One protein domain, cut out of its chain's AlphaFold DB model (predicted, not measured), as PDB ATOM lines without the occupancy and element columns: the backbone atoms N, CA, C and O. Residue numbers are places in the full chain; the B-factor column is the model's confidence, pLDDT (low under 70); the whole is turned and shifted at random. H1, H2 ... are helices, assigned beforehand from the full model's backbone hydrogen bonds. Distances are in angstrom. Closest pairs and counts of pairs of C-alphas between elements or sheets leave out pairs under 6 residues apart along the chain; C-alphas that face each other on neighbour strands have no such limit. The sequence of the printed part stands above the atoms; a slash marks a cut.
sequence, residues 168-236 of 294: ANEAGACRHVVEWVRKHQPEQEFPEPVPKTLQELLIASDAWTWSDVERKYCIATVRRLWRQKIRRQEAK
ATOM      1  N   ALA A 168     157.209 172.613 133.862       69.75
ATOM      2  CA  ALA A 168     158.246 173.560 133.406       69.75
ATOM      3  C   ALA A 168     158.725 173.339 131.958       69.75
ATOM      4  O   ALA A 168     158.446 174.130 131.065       69.75
ATOM      5  N   ASN A 169     159.496 172.270 131.732       88.50
ATOM      6  CA  ASN A 169     160.065 171.910 130.434       88.50
ATOM      7  C   ASN A 169     159.523 170.541 130.034       88.50
ATOM      8  O   ASN A 169     160.137 169.516 130.332       88.50
ATOM      9  N   GLU A 170     158.365 170.556 129.382       93.69
ATOM     10  CA  GLU A 170     157.608 169.361 129.017       93.69
ATOM     11  C   GLU A 170     158.427 168.401 128.152       93.69
ATOM     12  O   GLU A 170     158.586 167.236 128.507       93.69
ATOM     13  N   ALA A 171     159.060 168.905 127.089       94.00
ATOM     14  CA  ALA A 171     159.892 168.091 126.206       94.00
ATOM     15  C   ALA A 171     161.115 167.500 126.928       94.00
ATOM     16  O   ALA A 171     161.505 166.356 126.686       94.00
ATOM     17  N   GLY A 172     161.727 168.265 127.837       94.00
ATOM     18  CA  GLY A 172     162.833 167.792 128.666       94.00
ATOM     19  C   GLY A 172     162.404 166.723 129.675       94.00
ATOM     20  O   GLY A 172     163.123 165.740 129.859       94.00
ATOM     21  N   ALA A 173     161.236 166.892 130.293       94.62
ATOM     22  CA  ALA A 173     160.657 165.933 131.224       94.62
ATOM     23  C   ALA A 173     160.228 164.643 130.504       94.62
ATOM     24  O   ALA A 173     160.575 163.560 130.971       94.62
ATOM     25  N   CYS A 174     159.581 164.744 129.338       95.38
ATOM     26  CA  CYS A 174     159.222 163.598 128.497       95.38
ATOM     27  C   CYS A 174     160.456 162.783 128.110       95.38
ATOM     28  O   CYS A 174     160.506 161.574 128.343       95.38
ATOM     29  N   ARG A 175     161.503 163.456 127.616       94.81
ATOM     30  CA  ARG A 175     162.781 162.806 127.312       94.81
ATOM     31  C   ARG A 175     163.370 162.118 128.539       94.81
ATOM     32  O   ARG A 175     163.830 160.989 128.434       94.81
ATOM     33  N   HIS A 176     163.328 162.769 129.701       94.75
ATOM     34  CA  HIS A 176     163.856 162.194 130.936       94.75
ATOM     35  C   HIS A 176     163.104 160.928 131.367       94.75
ATOM     36  O   HIS A 176     163.740 159.981 131.826       94.75
ATOM     37  N   VAL A 177     161.777 160.897 131.196       94.81
ATOM     38  CA  VAL A 177     160.965 159.696 131.432       94.81
ATOM     39  C   VAL A 177     161.400 158.579 130.492       94.81
ATOM     40  O   VAL A 177     161.780 157.513 130.967       94.81
ATOM     41  N   VAL A 178     161.417 158.834 129.184       94.25
ATOM     42  CA  VAL A 178     161.750 157.815 128.179       94.25
ATOM     43  C   VAL A 178     163.172 157.287 128.355       94.25
ATOM     44  O   VAL A 178     163.372 156.079 128.348       94.25
ATOM     45  N   GLU A 179     164.160 158.155 128.583       94.00
ATOM     46  CA  GLU A 179     165.547 157.746 128.844       94.00
ATOM     47  C   GLU A 179     165.669 156.886 130.105       94.00
ATOM     48  O   GLU A 179     166.412 155.902 130.119       94.00
ATOM     49  N   TRP A 180     164.950 157.243 131.175       94.81
ATOM     50  CA  TRP A 180     164.987 156.469 132.408       94.81
ATOM     51  C   TRP A 180     164.339 155.099 132.218       94.81
ATOM     52  O   TRP A 180     164.939 154.102 132.615       94.81
ATOM     53  N   VAL A 181     163.166 155.031 131.578       92.88
ATOM     54  CA  VAL A 181     162.484 153.759 131.298       92.88
ATOM     55  C   VAL A 181     163.351 152.895 130.389       92.88
ATOM     56  O   VAL A 181     163.634 151.761 130.745       92.88
ATOM     57  N   ARG A 182     163.895 153.448 129.302       93.00
ATOM     58  CA  ARG A 182     164.802 152.741 128.382       93.00
ATOM     59  C   ARG A 182     166.010 152.129 129.068       93.00
ATOM     60  O   ARG A 182     166.462 151.058 128.682       93.00
ATOM     61  N   LYS A 183     166.530 152.790 130.101       93.06
ATOM     62  CA  LYS A 183     167.664 152.282 130.873       93.06
ATOM     63  C   LYS A 183     167.292 151.143 131.827       93.06
ATOM     64  O   LYS A 183     168.125 150.272 132.055       93.06
ATOM     65  N   HIS A 184     166.112 151.185 132.439       91.12
ATOM     66  CA  HIS A 184     165.739 150.255 133.518       91.12
ATOM     67  C   HIS A 184     164.775 149.156 133.068       91.12
ATOM     68  O   HIS A 184     164.603 148.185 133.796       91.12
ATOM     69  N   GLN A 185     164.163 149.323 131.898       88.38
ATOM     70  CA  GLN A 185     163.207 148.415 131.278       88.38
ATOM     71  C   GLN A 185     163.416 148.388 129.753       88.38
ATOM     72  O   GLN A 185     162.586 148.891 128.992       88.38
ATOM     73  N   PRO A 186     164.576 147.899 129.283       88.12
ATOM     74  CA  PRO A 186     164.936 147.914 127.865       88.12
ATOM     75  C   PRO A 186     164.023 147.048 126.983       88.12
ATOM     76  O   PRO A 186     164.026 147.218 125.769       88.12
ATOM     77  N   GLU A 187     163.257 146.131 127.572       88.25
ATOM     78  CA  GLU A 187     162.303 145.255 126.889       88.25
ATOM     79  C   GLU A 187     161.027 145.965 126.414       88.25
ATOM     80  O   GLU A 187     160.262 145.391 125.640       88.25
ATOM     81  N   GLN A 188     160.782 147.194 126.874       87.00
ATOM     82  CA  GLN A 188     159.613 147.964 126.465       87.00
ATOM     83  C   GLN A 188     159.772 148.505 125.042       87.00
ATOM     84  O   GLN A 188     160.874 148.771 124.563       87.00
ATOM     85  N   GLU A 189     158.646 148.728 124.370       85.56
ATOM     86  CA  GLU A 189     158.646 149.426 123.091       85.56
ATOM     87  C   GLU A 189     158.834 150.930 123.322       85.56
ATOM     88  O   GLU A 189     158.131 151.554 124.124       85.56
ATOM     89  N   PHE A 190     159.812 151.522 122.636       86.81
ATOM     90  CA  PHE A 190     160.112 152.943 122.763       86.81
ATOM     91  C   PHE A 190     159.712 153.697 121.501       86.81
ATOM     92  O   PHE A 190     160.094 153.285 120.407       86.81
ATOM     93  N   PRO A 191     159.003 154.827 121.642       82.19
ATOM     94  CA  PRO A 191     158.645 155.659 120.505       82.19
ATOM     95  C   PRO A 191     159.894 156.288 119.877       82.19
ATOM     96  O   PRO A 191     160.756 156.825 120.579       82.19
ATOM     97  N   GLU A 192     159.942 156.282 118.547       86.50
ATOM     98  CA  GLU A 192     160.858 157.096 117.754       86.50
ATOM     99  C   GLU A 192     160.019 157.944 116.780       86.50
ATOM    100  O   GLU A 192     159.324 157.383 115.931       86.50
ATOM    101  N   PRO A 193     160.023 159.288 116.895       90.25
ATOM    102  CA  PRO A 193     160.858 160.109 117.775       90.25
ATOM    103  C   PRO A 193     160.401 160.121 119.246       90.25
ATOM    104  O   PRO A 193     159.243 159.861 119.566       90.25
ATOM    105  N   VAL A 194     161.315 160.512 120.142       92.81
ATOM    106  CA  VAL A 194     161.019 160.697 121.572       92.81
ATOM    107  C   VAL A 194     159.909 161.750 121.777       92.81
ATOM    108  O   VAL A 194     160.047 162.866 121.261       92.81
ATOM    109  N   PRO A 195     158.874 161.441 122.588       93.75
ATOM    110  CA  PRO A 195     157.806 162.351 122.970       93.75
ATOM    111  C   PRO A 195     158.297 163.708 123.458       93.75
ATOM    112  O   PRO A 195     159.238 163.809 124.255       93.75
ATOM    113  N   LYS A 196     157.621 164.759 123.005       94.19
ATOM    114  CA  LYS A 196     157.859 166.152 123.400       94.19
ATOM    115  C   LYS A 196     156.713 166.732 124.221       94.19
ATOM    116  O   LYS A 196     156.913 167.754 124.874       94.19
ATOM    117  N   THR A 197     155.550 166.088 124.192       94.25
ATOM    118  CA  THR A 197     154.354 166.493 124.933       94.25
ATOM    119  C   THR A 197     153.866 165.372 125.848       94.25
ATOM    120  O   THR A 197     154.139 164.193 125.616       94.25
ATOM    121  N   LEU A 198     153.095 165.727 126.875       93.19
ATOM    122  CA  LEU A 198     152.430 164.795 127.772       93.19
ATOM    123  C   LEU A 198     151.514 163.863 126.980       93.19
ATOM    124  O   LEU A 198     151.510 162.672 127.247       93.19
ATOM    125  N   GLN A 199     150.779 164.366 125.985       91.44
ATOM    126  CA  GLN A 199     149.901 163.523 125.167       91.44
ATOM    127  C   GLN A 199     150.684 162.463 124.386       91.44
ATOM    128  O   GLN A 199     150.312 161.294 124.411       91.44
ATOM    129  N   GLU A 200     151.803 162.835 123.760       92.19
ATOM    130  CA  GLU A 200     152.685 161.874 123.085       92.19
ATOM    131  C   GLU A 200     153.287 160.862 124.068       92.19
ATOM    132  O   GLU A 200     153.359 159.672 123.765       92.19
ATOM    133  N   LEU A 201     153.691 161.314 125.261       93.56
ATOM    134  CA  LEU A 201     154.236 160.437 126.297       93.56
ATOM    135  C   LEU A 201     153.185 159.445 126.799       93.56
ATOM    136  O   LEU A 201     153.502 158.283 127.029       93.56
ATOM    137  N   LEU A 202     151.947 159.901 126.961       93.00
ATOM    138  CA  LEU A 202     150.830 159.077 127.388       93.00
ATOM    139  C   LEU A 202     150.500 158.001 126.342       93.00
ATOM    140  O   LEU A 202     150.409 156.833 126.709       93.00
ATOM    141  N   ILE A 203     150.435 158.369 125.055       90.50
ATOM    142  CA  ILE A 203     150.276 157.419 123.937       90.50
ATOM    143  C   ILE A 203     151.404 156.381 123.943       90.50
ATOM    144  O   ILE A 203     151.144 155.188 123.835       90.50
ATOM    145  N   ALA A 204     152.656 156.816 124.103       89.12
ATOM    146  CA  ALA A 204     153.790 155.899 124.169       89.12
ATOM    147  C   ALA A 204     153.708 154.961 125.383       89.12
ATOM    148  O   ALA A 204     154.009 153.775 125.275       89.12
ATOM    149  N   SER A 205     153.269 155.483 126.532       89.75
ATOM    150  CA  SER A 205     153.178 154.707 127.768       89.75
ATOM    151  C   SER A 205     152.091 153.640 127.758       89.75
ATOM    152  O   SER A 205     152.172 152.687 128.526       89.75
ATOM    153  N   ASP A 206     151.101 153.771 126.875       88.56
ATOM    154  CA  ASP A 206     150.011 152.808 126.736       88.56
ATOM    155  C   ASP A 206     150.486 151.453 126.174       88.56
ATOM    156  O   ASP A 206     149.837 150.432 126.407       88.56
ATOM    157  N   ALA A 207     151.625 151.427 125.470       82.88
ATOM    158  CA  ALA A 207     152.254 150.200 124.979       82.88
ATOM    159  C   ALA A 207     153.114 149.494 126.045       82.88
ATOM    160  O   ALA A 207     153.488 148.332 125.875       82.88
ATOM    161  N   TRP A 208     153.444 150.173 127.148       87.25
ATOM    162  CA  TRP A 208     154.319 149.618 128.175       87.25
ATOM    163  C   TRP A 208     153.601 148.583 129.044       87.25
ATOM    164  O   TRP A 208     152.426 148.698 129.385       87.25
ATOM    165  N   THR A 209     154.334 147.542 129.423       83.50
ATOM    166  CA  THR A 209     153.802 146.331 130.064       83.50
ATOM    167  C   THR A 209     154.014 146.311 131.577       83.50
ATOM    168  O   THR A 209     154.343 145.282 132.156       83.50
ATOM    169  N   TRP A 210     153.817 147.452 132.234       82.75
ATOM    170  CA  TRP A 210     154.016 147.589 133.678       82.75
ATOM    171  C   TRP A 210     152.828 147.066 134.481       82.75
ATOM    172  O   TRP A 210     151.676 147.296 134.112       82.75
ATOM    173  N   SER A 211     153.093 146.464 135.641       84.19
ATOM    174  CA  SER A 211     152.087 146.394 136.704       84.19
ATOM    175  C   SER A 211     151.821 147.787 137.292       84.19
ATOM    176  O   SER A 211     152.673 148.679 137.241       84.19
ATOM    177  N   ASP A 212     150.664 147.979 137.929       82.56
ATOM    178  CA  ASP A 212     150.312 149.255 138.572       82.56
ATOM    179  C   ASP A 212     151.345 149.698 139.620       82.56
ATOM    180  O   ASP A 212     151.646 150.888 139.764       82.56
ATOM    181  N   VAL A 213     151.910 148.730 140.349       86.50
ATOM    182  CA  VAL A 213     152.928 148.967 141.379       86.50
ATOM    183  C   VAL A 213     154.226 149.456 140.743       86.50
ATOM    184  O   VAL A 213     154.779 150.467 141.186       86.50
ATOM    185  N   GLU A 214     154.686 148.784 139.686       88.31
ATOM    186  CA  GLU A 214     155.886 149.176 138.940       88.31
ATOM    187  C   GLU A 214     155.704 150.552 138.313       88.31
ATOM    188  O   GLU A 214     156.534 151.432 138.532       88.31
ATOM    189  N   ARG A 215     154.578 150.782 137.628       89.19
ATOM    190  CA  ARG A 215     154.244 152.076 137.022       89.19
ATOM    191  C   ARG A 215     154.337 153.201 138.044       89.19
ATOM    192  O   ARG A 215     155.037 154.192 137.821       89.19
ATOM    193  N   LYS A 216     153.674 153.038 139.192       89.50
ATOM    194  CA  LYS A 216     153.668 154.040 140.264       89.50
ATOM    195  C   LYS A 216     155.071 154.298 140.809       89.50
ATOM    196  O   LYS A 216     155.450 155.455 141.007       89.50
ATOM    197  N   TYR A 217     155.844 153.241 141.042       90.94
ATOM    198  CA  TYR A 217     157.216 153.349 141.528       90.94
ATOM    199  C   TYR A 217     158.134 154.053 140.517       90.94
ATOM    200  O   TYR A 217     158.854 154.990 140.882       90.94
ATOM    201  N   CYS A 218     158.077 153.659 139.245       91.19
ATOM    202  CA  CYS A 218     158.859 154.241 138.159       91.19
ATOM    203  C   CYS A 218     158.540 155.730 137.994       91.19
ATOM    204  O   CYS A 218     159.447 156.561 138.064       91.19
ATOM    205  N   ILE A 219     157.260 156.097 137.877       92.31
ATOM    206  CA  ILE A 219     156.850 157.497 137.696       92.31
ATOM    207  C   ILE A 219     157.273 158.359 138.895       92.31
ATOM    208  O   ILE A 219     157.814 159.454 138.710       92.31
ATOM    209  N   ALA A 220     157.088 157.875 140.128       92.88
ATOM    210  CA  ALA A 220     157.514 158.599 141.327       92.88
ATOM    211  C   ALA A 220     159.040 158.797 141.372       92.88
ATOM    212  O   ALA A 220     159.524 159.885 141.713       92.88
ATOM    213  N   THR A 221     159.798 157.767 140.994       94.81
ATOM    214  CA  THR A 221     161.264 157.800 140.947       94.81
ATOM    215  C   THR A 221     161.755 158.806 139.914       94.81
ATOM    216  O   THR A 221     162.551 159.691 140.243       94.81
ATOM    217  N   VAL A 222     161.233 158.741 138.688       94.50
ATOM    218  CA  VAL A 222     161.591 159.670 137.611       94.50
ATOM    219  C   VAL A 222     161.244 161.108 137.989       94.50
ATOM    220  O   VAL A 222     162.080 161.996 137.828       94.50
ATOM    221  N   ARG A 223     160.065 161.355 138.579       95.06
ATOM    222  CA  ARG A 223     159.676 162.692 139.059       95.06
ATOM    223  C   ARG A 223     160.681 163.253 140.060       95.06
ATOM    224  O   ARG A 223     161.069 164.421 139.975       95.06
ATOM    225  N   ARG A 224     161.107 162.438 141.030       95.19
ATOM    226  CA  ARG A 224     162.096 162.840 142.041       95.19
ATOM    227  C   ARG A 224     163.430 163.206 141.390       95.19
ATOM    228  O   ARG A 224     164.000 164.245 141.730       95.19
ATOM    229  N   LEU A 225     163.912 162.376 140.467       94.75
ATOM    230  CA  LEU A 225     165.174 162.600 139.758       94.75
ATOM    231  C   LEU A 225     165.115 163.846 138.871       94.75
ATOM    232  O   LEU A 225     166.045 164.654 138.897       94.75
ATOM    233  N   TRP A 226     163.997 164.064 138.179       94.31
ATOM    234  CA  TRP A 226     163.754 165.272 137.398       94.31
ATOM    235  C   TRP A 226     163.845 166.530 138.263       94.31
ATOM    236  O   TRP A 226     164.626 167.435 137.975       94.31
ATOM    237  N   ARG A 227     163.120 166.560 139.386       91.62
ATOM    238  CA  ARG A 227     163.155 167.695 140.323       91.62
ATOM    239  C   ARG A 227     164.551 167.937 140.880       91.62
ATOM    240  O   ARG A 227     164.961 169.084 141.035       91.62
ATOM    241  N   GLN A 228     165.306 166.877 141.161       92.56
ATOM    242  CA  GLN A 228     166.694 167.009 141.593       92.56
ATOM    243  C   GLN A 228     167.584 167.596 140.488       92.56
ATOM    244  O   GLN A 228     168.430 168.441 140.781       92.56
ATOM    245  N   LYS A 229     167.393 167.181 139.231       90.62
ATOM    246  CA  LYS A 229     168.116 167.715 138.071       90.62
ATOM    247  C   LYS A 229     167.847 169.208 137.889       90.62
ATOM    248  O   LYS A 229     168.809 169.965 137.796       90.62
ATOM    249  N   ILE A 230     166.580 169.624 137.926       90.62
ATOM    250  CA  ILE A 230     166.190 171.039 137.825       90.62
ATOM    251  C   ILE A 230     166.809 171.856 138.962       90.62
ATOM    252  O   ILE A 230     167.529 172.814 138.696       90.62
ATOM    253  N   ARG A 231     166.676 171.409 140.217       88.19
ATOM    254  CA  ARG A 231     167.294 172.095 141.369       88.19
ATOM    255  C   ARG A 231     168.809 172.250 141.228       88.19
ATOM    256  O   ARG A 231     169.360 173.288 141.572       88.19
ATOM    257  N   ARG A 232     169.508 171.223 140.730       87.31
ATOM    258  CA  ARG A 232     170.961 171.288 140.491       87.31
ATOM    259  C   ARG A 232     171.318 172.273 139.378       87.31
ATOM    260  O   ARG A 232     172.353 172.924 139.473       87.31
ATOM    261  N   GLN A 233     170.490 172.375 138.340       86.56
ATOM    262  CA  GLN A 233     170.673 173.360 137.275       86.56
ATOM    263  C   GLN A 233     170.450 174.785 137.794       86.56
ATOM    264  O   GLN A 233     171.285 175.647 137.544       86.56
ATOM    265  N   GLU A 234     169.404 175.015 138.590       84.62
ATOM    266  CA  GLU A 234     169.103 176.313 139.216       84.62
ATOM    267  C   GLU A 234     170.142 176.748 140.260       84.62
ATOM    268  O   GLU A 234     170.353 177.945 140.477       84.62
ATOM    269  N   ALA A 235     170.787 175.782 140.920       84.12
ATOM    270  CA  ALA A 235     171.862 176.017 141.877       84.12
ATOM    271  C   ALA A 235     173.237 176.197 141.212       84.12
ATOM    272  O   ALA A 235     174.207 176.522 141.897       84.12
ATOM    273  N   LYS A 236     173.372 175.994 139.894       85.19
ATOM    274  CA  LYS A 236     174.659 176.169 139.210       85.19
ATOM    275  C   LYS A 236     175.105 177.632 139.334       85.19
ATOM    276  O   LYS A 236     174.387 178.538 138.933       85.19
TER     277      LYS A 236
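This is residues 168 to 236 of the 294 residues of an uncharacterized protein of Pseudomonas multiresinivorans (UniProt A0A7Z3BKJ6). Two helices, H1 and the longer H3, cross near their middles as a steep X, and the short helix H2 runs beside H1 after a long loop. The free end, residues 231 to 236, sticks out. The printed part has 69 residues with three named helices, H1, H2, H3 in order, and no named strand: all helix. It is compact, with a radius of gyration of the C-alphas of 12.2 A, and spans 37 by 25 by 18 A.

Find C-alpha 170 at (157.608, 169.361, 129.017); from there H1 runs 21.2 A to residue 184. H2 is residues 198 to 205, 10.1 A. H3, residues 212 to 234, runs 32.9 A to C-alpha 234 at (169.103, 176.313, 139.216).

Look at Val 177 and Val 222, the closest C-alphas of H1 and H3, 6.2 A apart: the helices touch at a steep tilt of 56 degrees, opposite ways, H3 with residues 218 to 226 alone. H1, with residues 170 to 174 alone, only just touches H2, with 3 pairs of C-alphas within 8 A; the closest are Cys 174 and Leu 201, 6.3 A. H2 and H3 are apart. In H1, H2 and H3 every O i to N i+4 pair is within hydrogen-bond range.

The farthest C-alphas, Thr 209 and Lys 236, are 37.5 A apart. The printed part has no cut; the link H1 to H2 is long. Residue 168 has pLDDT under 70.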